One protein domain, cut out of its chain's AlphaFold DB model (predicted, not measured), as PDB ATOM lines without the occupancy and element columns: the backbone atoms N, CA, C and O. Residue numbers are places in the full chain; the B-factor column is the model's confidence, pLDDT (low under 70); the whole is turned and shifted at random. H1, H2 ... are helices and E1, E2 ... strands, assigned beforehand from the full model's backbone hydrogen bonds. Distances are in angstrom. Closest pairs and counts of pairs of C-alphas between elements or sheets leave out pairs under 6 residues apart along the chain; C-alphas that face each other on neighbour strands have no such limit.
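This is residues 121 to 184 of the 184 residues of an uncharacterized protein of Gammaproteobacteria bacterium (UniProt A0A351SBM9). With little regular structure, the chain winds in stacked turns, the pair E1 and E3 along one side and the pair E2 and E4 along the other; H1 packs beside E3. The printed part has 64 residues, 22 in named elements: four strands in two parallel sheets, then one helix, class mixed. It is compact, radius of gyration of the C-alphas 10.7 A, spanning 26 by 25 by 20 A.

E1, residues 125 to 127, begins at C-alpha 125 (-0.980, 70.884, 125.044). E2 is 136 to 138, E3 146 to 148, E4 157 to 159. H1, residues 167 to 176, is 15.2 A long and ends at (0.951, 67.851, 141.761).

E1 and E3 are parallel at 6 degrees; N 148 and O 126 are 2.9 A apart. E2 and E4 are parallel at 12 degrees; N 137 and O 157 are 2.9 A apart. The closest C-alphas of E3 and H1, Gln 146 and His 169, are 6.6 A apart. E1 and E4 are apart. In H1, 4 of 6 O i to N i+4 pairs are within hydrogen-bond range.

The farthest C-alphas, Glu 122 and Ser 179, are 27.8 A apart. The printed part has no cut and no long link. Residues 178 to 183 have pLDDT under 70.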
ATOM      1  N   ASN A 121     -12.896  71.340 124.941       98.88
ATOM      2  CA  ASN A 121     -12.231  72.125 123.896       98.88
ATOM      3  C   ASN A 121     -11.387  71.176 123.021       98.88
ATOM      4  O   ASN A 121     -11.472  69.953 123.153       98.88
ATOM      5  N   GLU A 122     -10.551  71.717 122.136       98.62
ATOM      6  CA  GLU A 122      -9.681  70.934 121.249       98.62
ATOM      7  C   GLU A 122      -8.196  71.003 121.649       98.62
ATOM      8  O   GLU A 122      -7.320  70.697 120.841       98.62
ATOM      9  N   LEU A 123      -7.886  71.383 122.895       98.75
ATOM     10  CA  LEU A 123      -6.518  71.670 123.339       98.75
ATOM     11  C   LEU A 123      -5.613  70.435 123.243       98.75
ATOM     12  O   LEU A 123      -5.926  69.378 123.792       98.75
ATOM     13  N   GLU A 124      -4.446  70.586 122.616       98.12
ATOM     14  CA  GLU A 124      -3.468  69.494 122.461       98.12
ATOM     15  C   GLU A 124      -2.342  69.514 123.502       98.12
ATOM     16  O   GLU A 124      -1.797  68.471 123.878       98.12
ATOM     17  N   THR A 125      -1.981  70.700 123.988       98.25
ATOM     18  CA  THR A 125      -0.980  70.884 125.044       98.25
ATOM     19  C   THR A 125      -1.353  72.067 125.921       98.25
ATOM     20  O   THR A 125      -1.984  73.012 125.448       98.25
ATOM     21  N   LEU A 126      -0.936  72.032 127.185       98.38
ATOM     22  CA  LEU A 126      -1.019  73.177 128.087       98.38
ATOM     23  C   LEU A 126       0.280  73.333 128.870       98.38
ATOM     24  O   LEU A 126       0.808  72.365 129.425       98.38
ATOM     25  N   ASP A 127       0.776  74.562 128.935       98.25
ATOM     26  CA  ASP A 127       1.972  74.912 129.689       98.25
ATOM     27  C   ASP A 127       1.657  76.000 130.715       98.25
ATOM     28  O   ASP A 127       1.408  77.153 130.368       98.25
ATOM     29  N   PHE A 128       1.690  75.617 131.988       98.00
ATOM     30  CA  PHE A 128       1.485  76.503 133.125       98.00
ATOM     31  C   PHE A 128       2.799  77.026 133.714       98.00
ATOM     32  O   PHE A 128       2.786  77.599 134.799       98.00
ATOM     33  N   SER A 129       3.955  76.839 133.065       96.62
ATOM     34  CA  SER A 129       5.272  77.178 133.639       96.62
ATOM     35  C   SER A 129       5.406  78.636 134.105       96.62
ATOM     36  O   SER A 129       6.212  78.920 134.989       96.62
ATOM     37  N   SER A 130       4.606  79.553 133.546       96.25
ATOM     38  CA  SER A 130       4.566  80.973 133.936       96.25
ATOM     39  C   SER A 130       3.500  81.307 134.993       96.25
ATOM     40  O   SER A 130       3.486  82.420 135.515       96.25
ATOM     41  N   ASN A 131       2.612  80.368 135.326       97.75
ATOM     42  CA  ASN A 131       1.432  80.564 136.171       97.75
ATOM     43  C   ASN A 131       1.699  79.993 137.569       97.75
ATOM     44  O   ASN A 131       1.172  78.958 137.964       97.75
ATOM     45  N   LEU A 132       2.580  80.659 138.322       96.00
ATOM     46  CA  LEU A 132       3.096  80.154 139.605       96.00
ATOM     47  C   LEU A 132       2.036  80.034 140.714       96.00
ATOM     48  O   LEU A 132       2.316  79.405 141.732       96.00
ATOM     49  N   GLN A 133       0.867  80.652 140.527       95.94
ATOM     50  CA  GLN A 133      -0.250  80.646 141.477       95.94
ATOM     51  C   GLN A 133      -1.373  79.674 141.084       95.94
ATOM     52  O   GLN A 133      -2.411  79.672 141.735       95.94
ATOM     53  N   ILE A 134      -1.198  78.859 140.035       97.31
ATOM     54  CA  ILE A 134      -2.251  77.940 139.590       97.31
ATOM     55  C   ILE A 134      -2.629  76.946 140.702       97.31
ATOM     56  O   ILE A 134      -1.760  76.299 141.290       97.31
ATOM     57  N   ASP A 135      -3.928  76.818 140.968       95.81
ATOM     58  CA  ASP A 135      -4.482  75.979 142.038       95.81
ATOM     59  C   ASP A 135      -5.573  75.025 141.531       95.81
ATOM     60  O   ASP A 135      -5.587  73.840 141.887       95.81
ATOM     61  N   GLU A 136      -6.459  75.503 140.651       96.94
ATOM     62  CA  GLU A 136      -7.528  74.683 140.081       96.94
ATOM     63  C   GLU A 136      -7.454  74.603 138.559       96.94
ATOM     64  O   GLU A 136      -7.543  75.608 137.852       96.94
ATOM     65  N   VAL A 137      -7.372  73.375 138.046       97.81
ATOM     66  CA  VAL A 137      -7.350  73.101 136.608       97.81
ATOM     67  C   VAL A 137      -8.380  72.035 136.259       97.81
ATOM     68  O   VAL A 137      -8.322  70.905 136.754       97.81
ATOM     69  N   LYS A 138      -9.314  72.386 135.374       98.25
ATOM     70  CA  LYS A 138     -10.258  71.454 134.749       98.25
ATOM     71  C   LYS A 138     -10.157  71.577 133.239       98.25
ATOM     72  O   LYS A 138     -10.400  72.639 132.676       98.25
ATOM     73  N   VAL A 139      -9.698  70.509 132.611       98.44
ATOM     74  CA  VAL A 139      -9.334  70.438 131.193       98.44
ATOM     75  C   VAL A 139      -9.756  69.087 130.612       98.44
ATOM     76  O   VAL A 139      -9.107  68.539 129.722       98.44
ATOM     77  N   SER A 140     -10.814  68.499 131.169       98.19
ATOM     78  CA  SER A 140     -11.337  67.215 130.708       98.19
ATOM     79  C   SER A 140     -11.928  67.358 129.308       98.19
ATOM     80  O   SER A 140     -12.235  68.467 128.872       98.19
ATOM     81  N   ASP A 141     -12.086  66.250 128.591       98.50
ATOM     82  CA  ASP A 141     -12.691  66.244 127.252       98.50
ATOM     83  C   ASP A 141     -11.943  67.184 126.283       98.50
ATOM     84  O   ASP A 141     -12.508  68.115 125.717       98.50
ATOM     85  N   ASN A 142     -10.635  66.968 126.151       98.75
ATOM     86  CA  ASN A 142      -9.743  67.684 125.236       98.75
ATOM     87  C   ASN A 142      -8.839  66.669 124.502       98.75
ATOM     88  O   ASN A 142      -8.966  65.453 124.664       98.75
ATOM     89  N   ASN A 143      -7.885  67.151 123.703       98.50
ATOM     90  CA  ASN A 143      -6.914  66.320 122.985       98.50
ATOM     91  C   ASN A 143      -5.522  66.329 123.645       98.50
ATOM     92  O   ASN A 143      -4.517  66.074 122.974       98.50
ATOM     93  N   LEU A 144      -5.433  66.612 124.953       98.56
ATOM     94  CA  LEU A 144      -4.161  66.915 125.610       98.56
ATOM     95  C   LEU A 144      -3.226  65.711 125.604       98.56
ATOM     96  O   LEU A 144      -3.546  64.650 126.139       98.56
ATOM     97  N   ARG A 145      -2.028  65.903 125.055       97.69
ATOM     98  CA  ARG A 145      -0.932  64.923 125.073       97.69
ATOM     99  C   ARG A 145       0.078  65.211 126.171       97.69
ATOM    100  O   ARG A 145       0.752  64.288 126.629       97.69
ATOM    101  N   GLN A 146       0.151  66.465 126.609       96.62
ATOM    102  CA  GLN A 146       1.050  66.929 127.654       96.62
ATOM    103  C   GLN A 146       0.433  68.110 128.409       96.62
ATOM    104  O   GLN A 146      -0.158  69.007 127.808       96.62
ATOM    105  N   ILE A 147       0.626  68.116 129.728       97.12
ATOM    106  CA  ILE A 147       0.367  69.268 130.588       97.12
ATOM    107  C   ILE A 147       1.627  69.504 131.416       97.12
ATOM    108  O   ILE A 147       2.122  68.580 132.065       97.12
ATOM    109  N   THR A 148       2.144  70.727 131.391       96.25
ATOM    110  CA  THR A 148       3.339  71.119 132.142       96.25
ATOM    111  C   THR A 148       2.942  72.058 133.271       96.25
ATOM    112  O   THR A 148       2.244  73.039 133.036       96.25
ATOM    113  N   PHE A 149       3.397  71.774 134.490       95.81
ATOM    114  CA  PHE A 149       3.146  72.600 135.673       95.81
ATOM    115  C   PHE A 149       4.439  73.214 136.219       95.81
ATOM    116  O   PHE A 149       5.514  72.619 136.062       95.81
ATOM    117  N   PRO A 150       4.363  74.356 136.932       92.94
ATOM    118  CA  PRO A 150       5.498  74.885 137.668       92.94
ATOM    119  C   PRO A 150       6.066  73.861 138.651       92.94
ATOM    120  O   PRO A 150       5.346  73.104 139.315       92.94
ATOM    121  N   LYS A 151       7.390  73.866 138.804       87.25
ATOM    122  CA  LYS A 151       8.061  72.988 139.763       87.25
ATOM    123  C   LYS A 151       7.565  73.271 141.185       87.25
ATOM    124  O   LYS A 151       7.622  74.402 141.652       87.25
ATOM    125  N   GLY A 152       7.150  72.221 141.894       84.06
ATOM    126  CA  GLY A 152       6.661  72.329 143.273       84.06
ATOM    127  C   GLY A 152       5.220  72.832 143.404       84.06
ATOM    128  O   GLY A 152       4.754  72.985 144.532       84.06
ATOM    129  N   CYS A 153       4.518  73.044 142.284       87.81
ATOM    130  CA  CYS A 153       3.097  73.369 142.267       87.81
ATOM    131  C   CYS A 153       2.277  72.266 142.947       87.81
ATOM    132  O   CYS A 153       2.513  71.075 142.706       87.81
ATOM    133  N   LYS A 154       1.312  72.674 143.772       88.50
ATOM    134  CA  LYS A 154       0.338  71.799 144.425       88.50
ATOM    135  C   LYS A 154      -1.052  72.318 144.108       88.50
ATOM    136  O   LYS A 154      -1.392  73.408 144.541       88.50
ATOM    137  N   LEU A 155      -1.815  71.520 143.379       92.44
ATOM    138  CA  LEU A 155      -3.169  71.841 142.962       92.44
ATOM    139  C   LEU A 155      -4.168  71.313 143.988       92.44
ATOM    140  O   LEU A 155      -4.093  70.142 144.390       92.44
ATOM    141  N   SER A 156      -5.143  72.143 144.343       92.69
ATOM    142  CA  SER A 156      -6.341  71.707 145.060       92.69
ATOM    143  C   SER A 156      -7.237  70.845 144.171       92.69
ATOM    144  O   SER A 156      -7.821  69.861 144.638       92.69
ATOM    145  N   VAL A 157      -7.317  71.165 142.873       92.88
ATOM    146  CA  VAL A 157      -8.141  70.440 141.896       92.88
ATOM    147  C   VAL A 157      -7.383  70.243 140.586       92.88
ATOM    148  O   VAL A 157      -6.921  71.198 139.971       92.88
ATOM    149  N   LEU A 158      -7.328  68.991 140.123       94.94
ATOM    150  CA  LEU A 158      -6.913  68.642 138.766       94.94
ATOM    151  C   LEU A 158      -7.893  67.627 138.177       94.94
ATOM    152  O   LEU A 158      -8.017  66.506 138.689       94.94
ATOM    153  N   GLN A 159      -8.581  68.037 137.116       95.69
ATOM    154  CA  GLN A 159      -9.456  67.199 136.301       95.69
ATOM    155  C   GLN A 159      -8.969  67.252 134.854       95.69
ATOM    156  O   GLN A 159      -8.952  68.318 134.246       95.69
ATOM    157  N   ALA A 160      -8.528  66.113 134.331       96.19
ATOM    158  CA  ALA A 160      -8.011  65.983 132.970       96.19
ATOM    159  C   ALA A 160      -8.473  64.665 132.323       96.19
ATOM    160  O   ALA A 160      -7.759  64.078 131.509       96.19
ATOM    161  N   GLU A 161      -9.663  64.184 132.702       95.75
ATOM    162  CA  GLU A 161     -10.262  62.971 132.133       95.75
ATOM    163  C   GLU A 161     -10.487  63.137 130.621       95.75
ATOM    164  O   GLU A 161     -10.583  64.253 130.119       95.75
ATOM    165  N   ASN A 162     -10.588  62.028 129.885       96.94
ATOM    166  CA  ASN A 162     -10.882  62.040 128.445       96.94
ATOM    167  C   ASN A 162      -9.915  62.930 127.637       96.94
ATOM    168  O   ASN A 162     -10.327  63.819 126.902       96.94
ATOM    169  N   ASN A 163      -8.618  62.665 127.805       98.12
ATOM    170  CA  ASN A 163      -7.515  63.267 127.056       98.12
ATOM    171  C   ASN A 163      -6.594  62.181 126.471       98.12
ATOM    172  O   ASN A 163      -6.760  60.988 126.738       98.12
ATOM    173  N   LEU A 164      -5.572  62.591 125.714       97.75
ATOM    174  CA  LEU A 164      -4.589  61.718 125.056       97.75
ATOM    175  C   LEU A 164      -3.250  61.625 125.820       97.75
ATOM    176  O   LEU A 164      -2.196  61.390 125.222       97.75
ATOM    177  N   LEU A 165      -3.278  61.815 127.144       96.06
ATOM    178  CA  LEU A 165      -2.100  61.753 128.012       96.06
ATOM    179  C   LEU A 165      -1.557  60.318 128.096       96.06
ATOM    180  O   LEU A 165      -2.309  59.382 128.380       96.06
ATOM    181  N   SER A 166      -0.245  60.151 127.912       94.06
ATOM    182  CA  SER A 166       0.436  58.871 128.145       94.06
ATOM    183  C   SER A 166       0.425  58.496 129.632       94.06
ATOM    184  O   SER A 166       0.287  59.362 130.500       94.06
ATOM    185  N   ASP A 167       0.632  57.216 129.949       91.44
ATOM    186  CA  ASP A 167       0.725  56.758 131.344       91.44
ATOM    187  C   ASP A 167       1.855  57.453 132.116       91.44
ATOM    188  O   ASP A 167       1.705  57.750 133.302       91.44
ATOM    189  N   GLU A 168       2.961  57.769 131.437       91.88
ATOM    190  CA  GLU A 168       4.072  58.535 132.000       91.88
ATOM    191  C   GLU A 168       3.642  59.960 132.369       91.88
ATOM    192  O   GLU A 168       3.862  60.394 133.502       91.88
ATOM    193  N   HIS A 169       2.954  60.667 131.466       92.31
ATOM    194  CA  HIS A 169       2.440  62.006 131.755       92.31
ATOM    195  C   HIS A 169       1.400  61.975 132.875       92.31
ATOM    196  O   HIS A 169       1.485  62.767 133.811       92.31
ATOM    197  N   LYS A 170       0.464  61.018 132.860       90.25
ATOM    198  CA  LYS A 170      -0.503  60.846 133.956       90.25
ATOM    199  C   LYS A 170       0.192  60.582 135.291       90.25
ATOM    200  O   LYS A 170      -0.222  61.131 136.310       90.25
ATOM    201  N   ALA A 171       1.247  59.765 135.308       88.19
ATOM    202  CA  ALA A 171       2.033  59.509 136.512       88.19
ATOM    203  C   ALA A 171       2.745  60.777 137.008       88.19
ATOM    204  O   ALA A 171       2.726  61.039 138.211       88.19
ATOM    205  N   ALA A 172       3.302  61.585 136.100       88.12
ATOM    206  CA  ALA A 172       3.910  62.871 136.432       88.12
ATOM    207  C   ALA A 172       2.891  63.842 137.046       88.12
ATOM    208  O   ALA A 172       3.194  64.492 138.039       88.12
ATOM    209  N   LEU A 173       1.654  63.885 136.544       89.12
ATOM    210  CA  LEU A 173       0.612  64.769 137.080       89.12
ATOM    211  C   LEU A 173       0.192  64.438 138.518       89.12
ATOM    212  O   LEU A 173      -0.178  65.335 139.275       89.12
ATOM    213  N   ARG A 174       0.300  63.172 138.940       86.00
ATOM    214  CA  ARG A 174      -0.053  62.748 140.309       86.00
ATOM    215  C   ARG A 174       0.808  63.402 141.388       86.00
ATOM    216  O   ARG A 174       0.365  63.488 142.527       86.00
ATOM    217  N   VAL A 175       2.016  63.871 141.066       86.88
ATOM    218  CA  VAL A 175       2.881  64.543 142.056       86.88
ATOM    219  C   VAL A 175       2.366  65.936 142.426       86.88
ATOM    220  O   VAL A 175       2.725  66.461 143.480       86.88
ATOM    221  N   HIS A 176       1.517  66.519 141.576       84.31
ATOM    222  CA  HIS A 176       0.951  67.851 141.761       84.31
ATOM    223  C   HIS A 176      -0.354  67.844 142.558       84.31
ATOM    224  O   HIS A 176      -0.838  68.916 142.908       84.31
ATOM    225  N   THR A 177      -0.923  66.680 142.888       79.94
ATOM    226  CA  THR A 177      -2.222  66.598 143.562       79.94
ATOM    227  C   THR A 177      -2.126  65.956 144.948       79.94
ATOM    228  O   THR A 177      -1.556  64.882 145.133       79.94
ATOM    229  N   GLN A 178      -2.696  66.607 145.970       64.00
ATOM    230  CA  GLN A 178      -2.723  66.096 147.348       64.00
ATOM    231  C   GLN A 178      -4.124  65.559 147.726       64.00
ATOM    232  O   GLN A 178      -4.845  66.142 148.524       64.00
ATOM    233  N   SER A 179      -4.476  64.373 147.211       49.81
ATOM    234  CA  SER A 179      -5.568  63.484 147.678       49.81
ATOM    235  C   SER A 179      -7.047  63.732 147.257       49.81
ATOM    236  O   SER A 179      -7.554  64.843 147.168       49.81
ATOM    237  N   HIS A 180      -7.731  62.596 147.030       47.81
ATOM    238  CA  HIS A 180      -9.169  62.260 146.900       47.81
ATOM    239  C   HIS A 180     -10.091  62.939 145.864       47.81
ATOM    240  O   HIS A 180     -11.152  62.372 145.600       47.81
ATOM    241  N   ARG A 181      -9.742  64.065 145.226       54.91
ATOM    242  CA  ARG A 181     -10.595  64.670 144.166       54.91
ATOM    243  C   ARG A 181      -9.948  64.811 142.788       54.91
ATOM    244  O   ARG A 181     -10.537  65.420 141.901       54.91
ATOM    245  N   SER A 182      -8.770  64.232 142.595       58.53
ATOM    246  CA  SER A 182      -8.069  64.264 141.310       58.53
ATOM    247  C   SER A 182      -8.537  63.136 140.406       58.53
ATOM    248  O   SER A 182      -8.607  61.982 140.830       58.53
ATOM    249  N   ARG A 183      -8.844  63.486 139.162       68.69
ATOM    250  CA  ARG A 183      -9.352  62.583 138.133       68.69
ATOM    251  C   ARG A 183      -8.547  62.837 136.854       68.69
ATOM    252  O   ARG A 183      -8.591  63.943 136.321       68.69
ATOM    253  N   ILE A 184      -7.725  61.865 136.454       74.88
ATOM    254  CA  ILE A 184      -6.699  61.960 135.394       74.88
ATOM    255  C   ILE A 184      -6.657  60.637 134.622       74.88
ATOM    256  O   ILE A 184      -6.758  59.590 135.304       74.88
TER     257      ILE A 184